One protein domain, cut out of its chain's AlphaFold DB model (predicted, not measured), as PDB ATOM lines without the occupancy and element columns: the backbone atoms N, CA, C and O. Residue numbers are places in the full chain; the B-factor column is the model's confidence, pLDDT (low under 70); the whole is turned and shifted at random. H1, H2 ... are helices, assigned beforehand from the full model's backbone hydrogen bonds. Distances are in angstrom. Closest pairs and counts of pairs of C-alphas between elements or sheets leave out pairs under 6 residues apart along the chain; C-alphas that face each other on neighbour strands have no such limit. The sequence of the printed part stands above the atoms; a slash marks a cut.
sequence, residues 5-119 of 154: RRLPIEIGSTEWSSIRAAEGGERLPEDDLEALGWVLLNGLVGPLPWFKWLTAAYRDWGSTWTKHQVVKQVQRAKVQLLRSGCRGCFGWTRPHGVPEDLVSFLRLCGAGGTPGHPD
ATOM      1  N   ARG A   5     -21.737   4.748 -32.794       59.88
ATOM      2  CA  ARG A   5     -22.132   3.334 -32.929       59.88
ATOM      3  C   ARG A   5     -20.902   2.431 -32.778       59.88
ATOM      4  O   ARG A   5     -19.793   2.840 -33.115       59.88
ATOM      5  N   ARG A   6     -21.097   1.181 -32.330       61.47
ATOM      6  CA  ARG A   6     -20.022   0.176 -32.339       61.47
ATOM      7  C   ARG A   6     -19.409   0.109 -33.735       61.47
ATOM      8  O   ARG A   6     -20.110  -0.222 -34.692       61.47
ATOM      9  N   LEU A   7     -18.119   0.408 -33.833       63.16
ATOM     10  CA  LEU A   7     -17.379   0.268 -35.078       63.16
ATOM     11  C   LEU A   7     -16.519  -0.994 -35.000       63.16
ATOM     12  O   LEU A   7     -15.820  -1.207 -34.005       63.16
ATOM     13  N   PRO A   8     -16.554  -1.848 -36.036       61.19
ATOM     14  CA  PRO A   8     -15.563  -2.894 -36.199       61.19
ATOM     15  C   PRO A   8     -14.157  -2.288 -36.208       61.19
ATOM     16  O   PRO A   8     -13.949  -1.202 -36.750       61.19
ATOM     17  N   ILE A   9     -13.184  -3.040 -35.692       63.69
ATOM     18  CA  ILE A   9     -11.749  -2.692 -35.708       63.69
ATOM     19  C   ILE A   9     -11.211  -2.359 -37.111       63.69
ATOM     20  O   ILE A   9     -10.153  -1.756 -37.250       63.69
ATOM     21  N   GLU A  10     -11.939  -2.777 -38.148       59.00
ATOM     22  CA  GLU A  10     -11.560  -2.691 -39.557       59.00
ATOM     23  C   GLU A  10     -12.096  -1.442 -40.271       59.00
ATOM     24  O   GLU A  10     -11.784  -1.234 -41.443       59.00
ATOM     25  N   ILE A  11     -12.923  -0.633 -39.595       62.53
ATOM     26  CA  ILE A  11     -13.533   0.570 -40.164       62.53
ATOM     27  C   ILE A  11     -12.801   1.815 -39.649       62.53
ATOM     28  O   ILE A  11     -12.806   2.105 -38.451       62.53
ATOM     29  N   GLY A  12     -12.209   2.566 -40.583       65.94
ATOM     30  CA  GLY A  12     -11.534   3.846 -40.348       65.94
ATOM     31  C   GLY A  12     -10.028   3.827 -40.638       65.94
ATOM     32  O   GLY A  12      -9.439   2.791 -40.948       65.94
ATOM     33  N   SER A  13      -9.401   4.998 -40.520       78.81
ATOM     34  CA  SER A  13      -7.950   5.174 -40.631       78.81
ATOM     35  C   SER A  13      -7.232   4.530 -39.444       78.81
ATOM     36  O   SER A  13      -7.317   4.997 -38.301       78.81
ATOM     37  N   THR A  14      -6.529   3.425 -39.693       86.31
ATOM     38  CA  THR A  14      -5.826   2.654 -38.652       86.31
ATOM     39  C   THR A  14      -4.615   3.417 -38.111       86.31
ATOM     40  O   THR A  14      -4.264   3.296 -36.939       86.31
ATOM     41  N   GLU A  15      -4.012   4.262 -38.940       90.00
ATOM     42  CA  GLU A  15      -2.917   5.154 -38.588       90.00
ATOM     43  C   GLU A  15      -3.294   6.104 -37.438       90.00
ATOM     44  O   GLU A  15      -2.484   6.327 -36.534       90.00
ATOM     45  N   TRP A  16      -4.548   6.564 -37.406       93.00
ATOM     46  CA  TRP A  16      -5.058   7.537 -36.433       93.00
ATOM     47  C   TRP A  16      -5.890   6.906 -35.324       93.00
ATOM     48  O   TRP A  16      -6.033   7.499 -34.266       93.00
ATOM     49  N   SER A  17      -6.391   5.686 -35.515       90.00
ATOM     50  CA  SER A  17      -7.271   5.039 -34.538       90.00
ATOM     51  C   SER A  17      -6.644   4.932 -33.149       90.00
ATOM     52  O   SER A  17      -5.468   4.586 -33.027       90.00
ATOM     53  N   SER A  18      -7.440   5.196 -32.113       90.44
ATOM     54  CA  SER A  18      -6.998   5.105 -30.725       90.44
ATOM     55  C   SER A  18      -6.454   3.717 -30.375       90.44
ATOM     56  O   SER A  18      -6.808   2.706 -30.994       90.44
ATOM     57  N   ILE A  19      -5.610   3.639 -29.346       91.81
ATOM     58  CA  ILE A  19      -5.098   2.366 -28.816       91.81
ATOM     59  C   ILE A  19      -6.256   1.445 -28.415       91.81
ATOM     60  O   ILE A  19      -6.194   0.233 -28.633       91.81
ATOM     61  N   ARG A  20      -7.319   2.019 -27.845       88.69
ATOM     62  CA  ARG A  20      -8.507   1.287 -27.400       88.69
ATOM     63  C   ARG A  20      -9.320   0.736 -28.567       88.69
ATOM     64  O   ARG A  20      -9.802  -0.390 -28.491       88.69
ATOM     65  N   ALA A  21      -9.415   1.476 -29.670       86.12
ATOM     66  CA  ALA A  21     -10.175   1.053 -30.840       86.12
ATOM     67  C   ALA A  21      -9.666  -0.247 -31.478       86.12
ATOM     68  O   ALA A  21     -10.436  -0.929 -32.148       86.12
ATOM     69  N   ALA A  22      -8.407  -0.629 -31.245       85.81
ATOM     70  CA  ALA A  22      -7.861  -1.913 -31.684       85.81
ATOM     71  C   ALA A  22      -8.479  -3.135 -30.970       85.81
ATOM     72  O   ALA A  22      -8.333  -4.259 -31.455       85.81
ATOM     73  N   GLU A  23      -9.170  -2.940 -29.841       82.94
ATOM     74  CA  GLU A  23      -9.973  -3.974 -29.164       82.94
ATOM     75  C   GLU A  23     -11.422  -4.032 -29.681       82.94
ATOM     76  O   GLU A  23     -12.177  -4.942 -29.338       82.94
ATOM     77  N   GLY A  24     -11.812  -3.080 -30.533       78.69
ATOM     78  CA  GLY A  24     -13.185  -2.893 -30.990       78.69
ATOM     79  C   GLY A  24     -14.080  -2.259 -29.925       78.69
ATOM     80  O   GLY A  24     -13.644  -1.911 -28.830       78.69
ATOM     81  N   GLY A  25     -15.360  -2.094 -30.260       80.00
ATOM     82  CA  GLY A  25     -16.369  -1.580 -29.334       80.00
ATOM     83  C   GLY A  25     -16.921  -0.214 -29.724       80.00
ATOM     84  O   GLY A  25     -16.962   0.151 -30.900       80.00
ATOM     85  N   GLU A  26     -17.445   0.494 -28.727       82.62
ATOM     86  CA  GLU A  26     -18.057   1.809 -28.905       82.62
ATOM     87  C   GLU A  26     -16.982   2.891 -28.995       82.62
ATOM     88  O   GLU A  26     -16.117   2.979 -28.118       82.62
ATOM     89  N   ARG A  27     -17.044   3.707 -30.052       81.31
ATOM     90  CA  ARG A  27     -16.178   4.879 -30.172       81.31
ATOM     91  C   ARG A  27     -16.661   5.957 -29.219       81.31
ATOM     92  O   ARG A  27     -17.838   6.319 -29.238       81.31
ATOM     93  N   LEU A  28     -15.742   6.451 -28.408       84.69
ATOM     94  CA  LEU A  28     -15.994   7.517 -27.454       84.69
ATOM     95  C   LEU A  28     -15.215   8.781 -27.857       84.69
ATOM     96  O   LEU A  28     -14.215   8.663 -28.567       84.69
ATOM     97  N   PRO A  29     -15.632   9.971 -27.393       85.50
ATOM     98  CA  PRO A  29     -14.914  11.230 -27.596       85.50
ATOM     99  C   PRO A  29     -13.400  11.183 -27.322       85.50
ATOM    100  O   PRO A  29     -12.631  11.862 -27.999       85.50
ATOM    101  N   GLU A  30     -12.943  10.368 -26.368       87.25
ATOM    102  CA  GLU A  30     -11.518  10.163 -26.083       87.25
ATOM    103  C   GLU A  30     -10.766   9.568 -27.282       87.25
ATOM    104  O   GLU A  30      -9.599   9.894 -27.498       87.25
ATOM    105  N   ASP A  31     -11.420   8.719 -28.082       88.62
ATOM    106  CA  ASP A  31     -10.799   8.108 -29.257       88.62
ATOM    107  C   ASP A  31     -10.537   9.139 -30.359       88.62
ATOM    108  O   ASP A  31      -9.526   9.039 -31.058       88.62
ATOM    109  N   ASP A  32     -11.434  10.115 -30.510       89.12
ATOM    110  CA  ASP A  32     -11.300  11.199 -31.486       89.12
ATOM    111  C   ASP A  32     -10.191  12.172 -31.068       89.12
ATOM    112  O   ASP A  32      -9.386  12.603 -31.896       89.12
ATOM    113  N   LEU A  33     -10.088  12.465 -29.769       91.19
ATOM    114  CA  LEU A  33      -9.002  13.271 -29.212       91.19
ATOM    115  C   LEU A  33      -7.647  12.570 -29.350       91.19
ATOM    116  O   LEU A  33      -6.669  13.198 -29.755       91.19
ATOM    117  N   GLU A  34      -7.581  11.264 -29.085       93.19
ATOM    118  CA  GLU A  34      -6.354  10.498 -29.306       93.19
ATOM    119  C   GLU A  34      -5.967  10.512 -30.795       93.19
ATOM    120  O   GLU A  34      -4.797  10.711 -31.133       93.19
ATOM    121  N   ALA A  35      -6.943  10.368 -31.700       92.69
ATOM    122  CA  ALA A  35      -6.722  10.463 -33.141       92.69
ATOM    123  C   ALA A  35      -6.170  11.832 -33.558       92.69
ATOM    124  O   ALA A  35      -5.189  11.885 -34.308       92.69
ATOM    125  N   LEU A  36      -6.725  12.924 -33.025       93.12
ATOM    126  CA  LEU A  36      -6.196  14.275 -33.219       93.12
ATOM    127  C   LEU A  36      -4.739  14.374 -32.747       93.12
ATOM    128  O   LEU A  36      -3.888  14.871 -33.483       93.12
ATOM    129  N   GLY A  37      -4.426  13.843 -31.564       93.81
ATOM    130  CA  GLY A  37      -3.062  13.834 -31.040       93.81
ATOM    131  C   GLY A  37      -2.077  13.104 -31.962       93.81
ATOM    132  O   GLY A  37      -0.961  13.582 -32.175       93.81
ATOM    133  N   TRP A  38      -2.486  11.987 -32.578       94.19
ATOM    134  CA  TRP A  38      -1.657  11.278 -33.559       94.19
ATOM    135  C   TRP A  38      -1.430  12.091 -34.839       94.19
ATOM    136  O   TRP A  38      -0.316  12.083 -35.368       94.19
ATOM    137  N   VAL A  39      -2.445  12.812 -35.320       94.19
ATOM    138  CA  VAL A  39      -2.328  13.699 -36.490       94.19
ATOM    139  C   VAL A  39      -1.370  14.856 -36.205       94.19
ATOM    140  O   VAL A  39      -0.458  15.093 -37.000       94.19
ATOM    141  N   LEU A  40      -1.516  15.528 -35.059       92.56
ATOM    142  CA  LEU A  40      -0.615  16.607 -34.636       92.56
ATOM    143  C   LEU A  40       0.825  16.112 -34.520       92.56
ATOM    144  O   LEU A  40       1.753  16.749 -35.015       92.56
ATOM    145  N   LEU A  41       1.009  14.929 -33.927       90.44
ATOM    146  CA  LEU A  41       2.325  14.325 -33.791       90.44
ATOM    147  C   LEU A  41       2.958  14.100 -35.165       90.44
ATOM    148  O   LEU A  41       4.100  14.488 -35.388       90.44
ATOM    149  N   ASN A  42       2.205  13.529 -36.102       91.31
ATOM    150  CA  ASN A  42       2.670  13.331 -37.469       91.31
ATOM    151  C   ASN A  42       3.009  14.654 -38.180       91.31
ATOM    152  O   ASN A  42       3.990  14.717 -38.913       91.31
ATOM    153  N   GLY A  43       2.225  15.713 -37.962       90.31
ATOM    154  CA  GLY A  43       2.503  17.037 -38.525       90.31
ATOM    155  C   GLY A  43       3.817  17.640 -38.020       90.31
ATOM    156  O   GLY A  43       4.548  18.248 -38.795       90.31
ATOM    157  N   LEU A  44       4.147  17.429 -36.743       88.44
ATOM    158  CA  LEU A  44       5.334  18.011 -36.111       88.44
ATOM    159  C   LEU A  44       6.619  17.213 -36.352       88.44
ATOM    160  O   LEU A  44       7.689  17.801 -36.494       88.44
ATOM    161  N   VAL A  45       6.540  15.880 -36.369       85.94
ATOM    162  CA  VAL A  45       7.736  15.020 -36.471       85.94
ATOM    163  C   VAL A  45       7.792  14.156 -37.724       85.94
ATOM    164  O   VAL A  45       8.700  13.335 -37.871       85.94
ATOM    165  N   GLY A  46       6.852  14.366 -38.642       87.31
ATOM    166  CA  GLY A  46       6.744  13.621 -39.883       87.31
ATOM    167  C   GLY A  46       6.143  12.221 -39.699       87.31
ATOM    168  O   GLY A  46       5.553  11.914 -38.658       87.31
ATOM    169  N   PRO A  47       6.301  11.351 -40.717       88.94
ATOM    170  CA  PRO A  47       5.655  10.045 -40.770       88.94
ATOM    171  C   PRO A  47       5.910   9.183 -39.532       88.94
ATOM    172  O   PRO A  47       7.056   8.902 -39.158       88.94
ATOM    173  N   LEU A  48       4.824   8.707 -38.924       89.94
ATOM    174  CA  LEU A  48       4.879   7.819 -37.763       89.94
ATOM    175  C   LEU A  48       5.356   6.407 -38.160       89.94
ATOM    176  O   LEU A  48       5.109   5.949 -39.280       89.94
ATOM    177  N   PRO A  49       6.009   5.659 -37.248       87.81
ATOM    178  CA  PRO A  49       6.683   4.403 -37.586       87.81
ATOM    179  C   PRO A  49       5.780   3.322 -38.185       87.81
ATOM    180  O   PRO A  49       6.272   2.466 -38.920       87.81
ATOM    181  N   TRP A  50       4.480   3.342 -37.884       91.94
ATOM    182  CA  TRP A  50       3.523   2.356 -38.381       91.94
ATOM    183  C   TRP A  50       3.007   2.623 -39.797       91.94
ATOM    184  O   TRP A  50       2.434   1.713 -40.395       91.94
ATOM    185  N   PHE A  51       3.259   3.799 -40.384       91.50
ATOM    186  CA  PHE A  51       2.852   4.100 -41.765       91.50
ATOM    187  C   PHE A  51       3.409   3.090 -42.769       91.50
ATOM    188  O   PHE A  51       2.699   2.661 -43.676       91.50
ATOM    189  N   LYS A  52       4.659   2.650 -42.576       90.31
ATOM    190  CA  LYS A  52       5.292   1.640 -43.438       90.31
ATOM    191  C   LYS A  52       4.568   0.289 -43.385       90.31
ATOM    192  O   LYS A  52       4.402  -0.356 -44.415       90.31
ATOM    193  N   TRP A  53       4.110  -0.121 -42.201       92.19
ATOM    194  CA  TRP A  53       3.393  -1.385 -42.012       92.19
ATOM    195  C   TRP A  53       1.990  -1.314 -42.595       92.19
ATOM    196  O   TRP A  53       1.573  -2.235 -43.290       92.19
ATOM    197  N   LEU A  54       1.296  -0.198 -42.369       91.56
ATOM    198  CA  LEU A  54      -0.034   0.036 -42.919       91.56
ATOM    199  C   LEU A  54      -0.006   0.114 -44.443       91.56
ATOM    200  O   LEU A  54      -0.800  -0.549 -45.090       91.56
ATOM    201  N   THR A  55       0.969   0.813 -45.028       91.19
ATOM    202  CA  THR A  55       1.146   0.871 -46.490       91.19
ATOM    203  C   THR A  55       1.326  -0.521 -47.098       91.19
ATOM    204  O   THR A  55       0.769  -0.812 -48.154       91.19
ATOM    205  N   ALA A  56       2.094  -1.396 -46.439       90.19
ATOM    206  CA  ALA A  56       2.253  -2.779 -46.878       90.19
ATOM    207  C   ALA A  56       0.951  -3.578 -46.717       90.19
ATOM    208  O   ALA A  56       0.546  -4.269 -47.648       90.19
ATOM    209  N   ALA A  57       0.277  -3.446 -45.574       89.75
ATOM    210  CA  ALA A  57      -0.970  -4.146 -45.288       89.75
ATOM    211  C   ALA A  57      -2.122  -3.711 -46.207       89.75
ATOM    212  O   ALA A  57      -2.924  -4.549 -46.605       89.75
ATOM    213  N   TYR A  58      -2.184  -2.437 -46.604       89.44
ATOM    214  CA  TYR A  58      -3.226  -1.926 -47.498       89.44
ATOM    215  C   TYR A  58      -3.208  -2.570 -48.888       89.44
ATOM    216  O   TYR A  58      -4.236  -2.580 -49.561       89.44
ATOM    217  N   ARG A  59      -2.085  -3.171 -49.303       89.75
ATOM    218  CA  ARG A  59      -2.002  -3.946 -50.553       89.75
ATOM    219  C   ARG A  59      -2.839  -5.226 -50.518       89.75
ATOM    220  O   ARG A  59      -3.247  -5.698 -51.570       89.75
ATOM    221  N   ASP A  60      -3.088  -5.762 -49.326       87.50
ATOM    222  CA  ASP A  60      -3.894  -6.961 -49.083       87.50
ATOM    223  C   ASP A  60      -4.936  -6.698 -47.979       87.50
ATOM    224  O   ASP A  60      -5.150  -7.483 -47.053       87.50
ATOM    225  N   TRP A  61      -5.619  -5.551 -48.063       85.94
ATOM    226  CA  TRP A  61      -6.657  -5.181 -47.092       85.94
ATOM    227  C   TRP A  61      -7.947  -6.007 -47.238       85.94
ATOM    228  O   TRP A  61      -8.954  -5.699 -46.610       85.94
ATOM    229  N   GLY A  62      -7.968  -7.049 -48.072       84.69
ATOM    230  CA  GLY A  62      -9.062  -8.021 -48.111       84.69
ATOM    231  C   GLY A  62      -8.973  -9.051 -46.981       84.69
ATOM    232  O   GLY A  62      -9.993  -9.573 -46.540       84.69
ATOM    233  N   SER A  63      -7.766  -9.316 -46.474       88.31
ATOM    234  CA  SER A  63      -7.508 -10.354 -45.478       88.31
ATOM    235  C   SER A  63      -7.790  -9.875 -44.050       88.31
ATOM    236  O   SER A  63      -7.071  -9.039 -43.497       88.31
ATOM    237  N   THR A  64      -8.803 -10.460 -43.402       85.69
ATOM    238  CA  THR A  64      -9.120 -10.224 -41.978       85.69
ATOM    239  C   THR A  64      -7.928 -10.512 -41.065       85.69
ATOM    240  O   THR A  64      -7.682  -9.782 -40.104       85.69
ATOM    241  N   TRP A  65      -7.141 -11.547 -41.377       86.62
ATOM    242  CA  TRP A  65      -5.951 -11.885 -40.598       86.62
ATOM    243  C   TRP A  65      -4.875 -10.798 -40.715       86.62
ATOM    244  O   TRP A  65      -4.371 -10.333 -39.692       86.62
ATOM    245  N   THR A  66      -4.589 -10.331 -41.937       87.69
ATOM    246  CA  THR A  66      -3.622  -9.250 -42.196       87.69
ATOM    247  C   THR A  66      -4.017  -7.979 -41.446       87.69
ATOM    248  O   THR A  66      -3.189  -7.386 -40.749       87.69
ATOM    249  N   LYS A  67      -5.301  -7.600 -41.507       86.94
ATOM    250  CA  LYS A  67      -5.840  -6.450 -40.767       86.94
ATOM    251  C   LYS A  67      -5.665  -6.597 -39.262       86.94
ATOM    252  O   LYS A  67      -5.152  -5.689 -38.616       86.94
ATOM    253  N   HIS A  68      -6.057  -7.736 -38.694       87.62
ATOM    254  CA  HIS A  68      -5.963  -7.942 -37.252       87.62
ATOM    255  C   HIS A  68      -4.510  -7.855 -36.763       87.62
ATOM    256  O   HIS A  68      -4.228  -7.195 -35.762       87.62
ATOM    257  N   GLN A  69      -3.574  -8.465 -37.498       90.69
ATOM    258  CA  GLN A  69      -2.150  -8.423 -37.160       90.69
ATOM    259  C   GLN A  69      -1.595  -6.998 -37.202       90.69
ATOM    260  O   GLN A  69      -0.976  -6.557 -36.231       90.69
ATOM    261  N   VAL A  70      -1.844  -6.251 -38.284       92.00
ATOM    262  CA  VAL A  70      -1.293  -4.895 -38.417       92.00
ATOM    263  C   VAL A  70      -1.927  -3.921 -37.425       92.00
ATOM    264  O   VAL A  70      -1.209  -3.119 -36.834       92.00
ATOM    265  N   VAL A  71      -3.233  -4.031 -37.151       91.50
ATOM    266  CA  VAL A  71      -3.927  -3.222 -36.132       91.50
ATOM    267  C   VAL A  71      -3.305  -3.452 -34.753       91.50
ATOM    268  O   VAL A  71      -2.942  -2.492 -34.070       91.50
ATOM    269  N   LYS A  72      -3.090  -4.714 -34.356       91.81
ATOM    270  CA  LYS A  72      -2.432  -5.048 -33.081       91.81
ATOM    271  C   LYS A  72      -0.973  -4.601 -33.041       91.81
ATOM    272  O   LYS A  72      -0.483  -4.179 -31.992       91.81
ATOM    273  N   GLN A  73      -0.269  -4.654 -34.166       92.56
ATOM    274  CA  GLN A  73       1.097  -4.150 -34.266       92.56
ATOM    275  C   GLN A  73       1.154  -2.625 -34.081       92.56
ATOM    276  O   GLN A  73       1.975  -2.139 -33.299       92.56
ATOM    277  N   VAL A  74       0.263  -1.877 -34.738       92.62
ATOM    278  CA  VAL A  74       0.128  -0.418 -34.582       92.62
ATOM    279  C   VAL A  74      -0.212  -0.067 -33.135       92.62
ATOM    280  O   VAL A  74       0.439   0.793 -32.549       92.62
ATOM    281  N   GLN A  75      -1.167  -0.777 -32.528       92.69
ATOM    282  CA  GLN A  75      -1.557  -0.592 -31.129       92.69
ATOM    283  C   GLN A  75      -0.353  -0.718 -30.183       92.69
ATOM    284  O   GLN A  75      -0.099   0.171 -29.370       92.69
ATOM    285  N   ARG A  76       0.432  -1.794 -30.314       91.56
ATOM    286  CA  ARG A  76       1.643  -2.010 -29.503       91.56
ATOM    287  C   ARG A  76       2.661  -0.893 -29.699       91.56
ATOM    288  O   ARG A  76       3.266  -0.450 -28.726       91.56
ATOM    289  N   ALA A  77       2.825  -0.414 -30.930       90.88
ATOM    290  CA  ALA A  77       3.749   0.672 -31.222       90.88
ATOM    291  C   ALA A  77       3.318   2.005 -30.604       90.88
ATOM    292  O   ALA A  77       4.156   2.701 -30.034       90.88
ATOM    293  N   LYS A  78       2.021   2.327 -30.641       91.88
ATOM    294  CA  LYS A  78       1.451   3.495 -29.958       91.88
ATOM    295  C   LYS A  78       1.687   3.427 -28.450       91.88
ATOM    296  O   LYS A  78       2.238   4.362 -27.877       91.88
ATOM    297  N   VAL A  79       1.381   2.288 -27.823       91.38
ATOM    298  CA  VAL A  79       1.632   2.067 -26.386       91.38
ATOM    299  C   VAL A  79       3.112   2.227 -26.041       91.38
ATOM    300  O   VAL A  79       3.449   2.894 -25.064       91.38
ATOM    301  N   GLN A  80       4.008   1.632 -26.830       88.31
ATOM    302  CA  GLN A  80       5.448   1.732 -26.596       88.31
ATOM    303  C   GLN A  80       5.942   3.176 -26.717       88.31
ATOM    304  O   GLN A  80       6.702   3.622 -25.858       88.31
ATOM    305  N   LEU A  81       5.466   3.917 -27.723       87.75
ATOM    306  CA  LEU A  81       5.798   5.328 -27.917       87.75
ATOM    307  C   LEU A  81       5.360   6.169 -26.716       87.75
ATOM    308  O   LEU A  81       6.138   6.990 -26.230       87.75
ATOM    309  N   LEU A  82       4.152   5.938 -26.194       88.31
ATOM    310  CA  LEU A  82       3.663   6.661 -25.019       88.31
ATOM    311  C   LEU A  82       4.385   6.257 -23.728       88.31
ATOM    312  O   LEU A  82       4.551   7.102 -22.855       88.31
ATOM    313  N   ARG A  83       4.839   5.008 -23.575       85.38
ATOM    314  CA  ARG A  83       5.523   4.544 -22.352       85.38
ATOM    315  C   ARG A  83       6.992   4.938 -22.296       85.38
ATOM    316  O   ARG A  83       7.437   5.511 -21.309       85.38
ATOM    317  N   SER A  84       7.743   4.611 -23.337       76.12
ATOM    318  CA  SER A  84       9.208   4.707 -23.351       76.12
ATOM    319  C   SER A  84       9.715   5.935 -24.113       76.12
ATOM    320  O   SER A  84      10.922   6.117 -24.275       76.12
ATOM    321  N   GLY A  85       8.800   6.771 -24.612       68.94
ATOM    322  CA  GLY A  85       9.127   7.784 -25.603       68.94
ATOM    323  C   GLY A  85       9.531   7.133 -26.929       68.94
ATOM    324  O   GLY A  85       9.237   5.974 -27.212       68.94
ATOM    325  N   CYS A  86      10.241   7.871 -27.774       63.53
ATOM    326  CA  CYS A  86      10.694   7.354 -29.076       63.53
ATOM    327  C   CYS A  86      12.026   6.625 -29.074       63.53
ATOM    328  O   CYS A  86      12.376   6.067 -30.118       63.53
ATOM    329  N   ARG A  87      12.795   6.640 -27.979       61.28
ATOM    330  CA  ARG A  87      14.083   5.939 -27.970       61.28
ATOM    331  C   ARG A  87      13.807   4.450 -28.188       61.28
ATOM    332  O   ARG A  87      13.168   3.806 -27.367       61.28
ATOM    333  N   GLY A  88      14.242   3.928 -29.334       59.50
ATOM    334  CA  GLY A  88      14.052   2.522 -29.695       59.50
ATOM    335  C   GLY A  88      12.676   2.155 -30.266       59.50
ATOM    336  O   GLY A  88      12.399   0.968 -30.423       59.50
ATOM    337  N   CYS A  89      11.817   3.117 -30.628       62.66
ATOM    338  CA  CYS A  89      10.559   2.814 -31.321       62.66
ATOM    339  C   CYS A  89      10.820   2.339 -32.764       62.66
ATOM    340  O   CYS A  89      10.846   3.137 -33.695       62.66
ATOM    341  N   PHE A  90      10.998   1.030 -32.967       65.31
ATOM    342  CA  PHE A  90      10.962   0.359 -34.283       65.31
ATOM    343  C   PHE A  90      11.887   0.937 -35.373       65.31
ATOM    344  O   PHE A  90      11.528   0.962 -36.559       65.31
ATOM    345  N   GLY A  91      13.078   1.397 -34.976       63.06
ATOM    346  CA  GLY A  91      14.061   2.000 -35.884       63.06
ATOM    347  C   GLY A  91      13.701   3.414 -36.347       63.06
ATOM    348  O   GLY A  91      14.313   3.926 -37.279       63.06
ATOM    349  N   TRP A  92      12.710   4.048 -35.719       72.81
ATOM    350  CA  TRP A  92      12.333   5.426 -35.997       72.81
ATOM    351  C   TRP A  92      13.360   6.384 -35.393       72.81
ATOM    352  O   TRP A  92      13.427   6.581 -34.179       72.81
ATOM    353  N   THR A  93      14.195   6.944 -36.263       63.16
ATOM    354  CA  THR A  93      15.163   7.994 -35.948       63.16
ATOM    355  C   THR A  93      14.503   9.333 -36.236       63.16
ATOM    356  O   THR A  93      14.099   9.606 -37.363       63.16
ATOM    357  N   ARG A  94      14.320  10.152 -35.200       65.19
ATOM    358  CA  ARG A  94      13.651  11.445 -35.348       65.19
ATOM    359  C   ARG A  94      14.624  12.523 -35.829       65.19
ATOM    360  O   ARG A  94      15.731  12.582 -35.296       65.19
ATOM    361  N   PRO A  95      14.186  13.433 -36.714       54.81
ATOM    362  CA  PRO A  95      14.917  14.667 -37.009       54.81
ATOM    363  C   PRO A  95      14.888  15.670 -35.839       54.81
ATOM    364  O   PRO A  95      15.874  16.361 -35.603       54.81
ATOM    365  N   HIS A  96      13.786  15.716 -35.072       61.50
ATOM    366  CA  HIS A  96      13.550  16.672 -33.978       61.50
ATOM    367  C   HIS A  96      12.858  16.006 -32.769       61.50
ATOM    368  O   HIS A  96      12.160  14.997 -32.908       61.50
ATOM    369  N   GLY A  97      13.074  16.530 -31.557       71.19
ATOM    370  CA  GLY A  97      12.433  16.024 -30.334       71.19
ATOM    371  C   GLY A  97      10.904  16.101 -30.425       71.19
ATOM    372  O   GLY A  97      10.378  17.029 -31.027       71.19
ATOM    373  N   VAL A  98      10.176  15.130 -29.855       79.12
ATOM    374  CA  VAL A  98       8.705  15.270 -29.774       79.12
ATOM    375  C   VAL A  98       8.371  16.144 -28.587       79.12
ATOM    376  O   VAL A  98       8.950  15.895 -27.528       79.12
ATOM    377  N   PRO A  99       7.418  17.076 -28.744       85.75
ATOM    378  CA  PRO A  99       6.920  17.871 -27.636       85.75
ATOM    379  C   PRO A  99       6.396  16.979 -26.511       85.75
ATOM    380  O   PRO A  99       5.519  16.139 -26.730       85.75
ATOM    381  N   GLU A 100       6.941  17.150 -25.309       86.06
ATOM    382  CA  GLU A 100       6.514  16.384 -24.137       86.06
ATOM    383  C   GLU A 100       5.043  16.644 -23.804       86.06
ATOM    384  O   GLU A 100       4.329  15.702 -23.459       86.06
ATOM    385  N   ASP A 101       4.563  17.869 -24.018       89.56
ATOM    386  CA  ASP A 101       3.169  18.248 -23.779       89.56
ATOM    387  C   ASP A 101       2.197  17.464 -24.668       89.56
ATOM    388  O   ASP A 101       1.183  16.961 -24.190       89.56
ATOM    389  N   LEU A 102       2.551  17.231 -25.937       89.56
ATOM    390  CA  LEU A 102       1.735  16.424 -26.849       89.56
ATOM    391  C   LEU A 102       1.730  14.936 -26.463       89.56
ATOM    392  O   LEU A 102       0.726  14.241 -26.630       89.56
ATOM    393  N   VAL A 103       2.837  14.422 -25.919       89.19
ATOM    394  CA  VAL A 103       2.873  13.054 -25.371       89.19
ATOM    395  C   VAL A 103       2.013  12.968 -24.113       89.19
ATOM    396  O   VAL A 103       1.303  11.979 -23.928       89.19
ATOM    397  N   SER A 104       2.051  13.992 -23.264       90.38
ATOM    398  CA  SER A 104       1.203  14.101 -22.077       90.38
ATOM    399  C   SER A 104      -0.276  14.189 -22.454       90.38
ATOM    400  O   SER A 104      -1.078  13.475 -21.859       90.38
ATOM    401  N   PHE A 105      -0.623  14.944 -23.499       91.81
ATOM    402  CA  PHE A 105      -1.970  15.007 -24.071       91.81
ATOM    403  C   PHE A 105      -2.454  13.617 -24.498       91.81
ATOM    404  O   PHE A 105      -3.487  13.148 -24.030       91.81
ATOM    405  N   LEU A 106      -1.662  12.904 -25.307       91.62
ATOM    406  CA  LEU A 106      -2.006  11.557 -25.777       91.62
ATOM    407  C   LEU A 106      -2.163  10.552 -24.630       91.62
ATOM    408  O   LEU A 106      -3.032   9.683 -24.677       91.62
ATOM    409  N   ARG A 107      -1.329  10.659 -23.589       90.38
ATOM    410  CA  ARG A 107      -1.483   9.848 -22.375       90.38
ATOM    411  C   ARG A 107      -2.781  10.190 -21.657       90.38
ATOM    412  O   ARG A 107      -3.478   9.264 -21.260       90.38
ATOM    413  N   LEU A 108      -3.105  11.474 -21.515       89.38
ATOM    414  CA  LEU A 108      -4.301  11.935 -20.815       89.38
ATOM    415  C   LEU A 108      -5.585  11.470 -21.513       89.38
ATOM    416  O   LEU A 108      -6.496  11.013 -20.826       89.38
ATOM    417  N   CYS A 109      -5.623  11.457 -22.851       87.94
ATOM    418  CA  CYS A 109      -6.732  10.867 -23.614       87.94
ATOM    419  C   CYS A 109      -7.003   9.402 -23.222       87.94
ATOM    420  O   CYS A 109      -8.153   8.974 -23.190       87.94
ATOM    421  N   GLY A 110      -5.955   8.634 -22.898       76.81
ATOM    422  CA  GLY A 110      -6.063   7.226 -22.506       76.81
ATOM    423  C   GLY A 110      -6.091   6.956 -20.996       76.81
ATOM    424  O   GLY A 110      -6.286   5.806 -20.603       76.81
ATOM    425  N   ALA A 111      -5.869   7.962 -20.141       69.50
ATOM    426  CA  ALA A 111      -5.552   7.775 -18.717       69.50
ATOM    427  C   ALA A 111      -6.764   7.631 -17.777       69.50
ATOM    428  O   ALA A 111      -6.573   7.512 -16.570       69.50
ATOM    429  N   GLY A 112      -7.987   7.552 -18.300       58.53
ATOM    430  CA  GLY A 112      -9.165   7.242 -17.489       58.53
ATOM    431  C   GLY A 112      -9.768   8.467 -16.807       58.53
ATOM    432  O   GLY A 112      -9.453   8.790 -15.665       58.53
ATOM    433  N   GLY A 113     -10.694   9.106 -17.516       62.91
ATOM    434  CA  GLY A 113     -11.788   9.868 -16.920       62.91
ATOM    435  C   GLY A 113     -13.079   9.044 -16.929       62.91
ATOM    436  O   GLY A 113     -13.070   7.846 -17.233       62.91
ATOM    437  N   THR A 114     -14.205   9.688 -16.628       70.75
ATOM    438  CA  THR A 114     -15.524   9.101 -16.895       70.75
ATOM    439  C   THR A 114     -15.635   8.854 -18.403       70.75
ATOM    440  O   THR A 114     -15.499   9.816 -19.158       70.75
ATOM    441  N   PRO A 115     -15.872   7.611 -18.864       75.81
ATOM    442  CA  PRO A 115     -15.968   7.320 -20.290       75.81
ATOM    443  C   PRO A 115     -16.992   8.225 -20.982       75.81
ATOM    444  O   PRO A 115     -18.127   8.345 -20.518       75.81
ATOM    445  N   GLY A 116     -16.594   8.847 -22.088       74.94
ATOM    446  CA  GLY A 116     -17.416   9.802 -22.821       74.94
ATOM    447  C   GLY A 116     -17.341  11.240 -22.310       74.94
ATOM    448  O   GLY A 116     -18.002  12.111 -22.874       74.94
ATOM    449  N   HIS A 117     -16.532  11.506 -21.283       78.75
ATOM    450  CA  HIS A 117     -16.345  12.829 -20.694       78.75
ATOM    451  C   HIS A 117     -14.853  13.135 -20.480       78.75
ATOM    452  O   HIS A 117     -14.378  13.144 -19.339       78.75
ATOM    453  N   PRO A 118     -14.107  13.406 -21.566       80.25
ATOM    454  CA  PRO A 118     -12.727  13.863 -21.475       80.25
ATOM    455  C   PRO A 118     -12.622  15.178 -20.693       80.25
ATOM    456  O   PRO A 118     -13.489  16.050 -20.805       80.25
ATOM    457  N   ASP A 119     -11.524  15.361 -19.961       82.94
ATOM    458  CA  ASP A 119     -11.190  16.653 -19.357       82.94
ATOM    459  C   ASP A 119     -10.628  17.598 -20.430       82.94
ATOM    460  O   ASP A 119      -9.417  17.727 -20.626       82.94
TER     461      ASP A 119
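AT A GLANCE: This is residues 5 to 119 of the 154 residues of the protein "Hypothetical protein" of Alexandrium catenella (UniProt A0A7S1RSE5). Two pairs of antiparallel helices are set at a steep angle to each other: the helical hairpin of H3 and the long H4, and the side-by-side pair H2 and H5, with H5 meeting H4 near its last residues. The one-turn helix H1 sits in the space between H4 and the first part of H2, and a long loop, residues 85 to 99, runs round the outside from H4 to H5. The printed part has 115 residues with five named helices, H1 to H5 in order along it, and no named strand; the class is all helix. It is compact, with a radius of gyration of the C-alphas of 13.9 A, and its spans are 37 by 36 by 20 A.

IN THESE COORDINATES: Residues 5 to 19 hold no named element. H1 is residues 20 to 23, with C-alpha 20 at (-8.507, 1.287, -27.400). H2, residues 29 to 45, is 24.6 A long from first to last C-alpha. H3, residues 51 to 60, is 14.9 A long. H4, residues 64 to 84, is the longest helix at 30.1 A, from C-alpha 64 at (-9.120, -10.224, -41.978). H5, residues 100 to 110, is 15.6 A long and ends with C-alpha 110 at (-6.063, 7.226, -22.506).

HOW THE PARTS SIT: H4 is the hub, touching H1, H3 and H5. With residues 66 to 70 alone it touches H3, at a shallow tilt of 7 degrees, opposite ways; the closest C-alphas, of Ala 57 and Thr 66, are 6.5 A apart, and the two form a helical hairpin. With residues 71 to 75 alone it only just touches H1, through 3 pairs of C-alphas within 8 A, the closest those of Ala 22 and Val 71 at 6.1 A. With residue 82 alone it only just touches H5, also through 3 pairs, at a steep tilt of 52 degrees, opposite ways; the C-alphas of Leu 82 and Val 103 are closest, at 6.5 A. H5 touches H2 through 13 pairs, at a shallow tilt of 24 degrees, opposite ways; the closest C-alphas, of Glu 30 and Cys 109, are 5.4 A apart. H1 and H2 are close but not clearly touching, with the C-alphas of Ala 21 and Asp 31 at 7.3 A. H2 is apart from H3 and from H4. Helix packing is mostly aligned, with helices at shallow tilts, but only just: 2 of 3 pairs. Residues 6 to 7 pair with residues 25 to 26, antiparallel. In H2 and H4 every O i to N i+4 pair is within hydrogen-bond range; in H3 4 of 6 are, in H5 6 of 7, and H1 is too short for such a pair.

THE WHOLE: The two C-alphas farthest apart, of Arg 5 and Pro 95, are 39.0 A apart. The printed part has no cut. The link from H4 to H5, 15 residues, is long; those from H1 to H2, H2 to H3 and H3 to H4 are tight. The mean pLDDT of the printed part is 82.7, and 22 residues are under 70: 5 to 12, 85 to 91, 93 to 96 and 111 to 113.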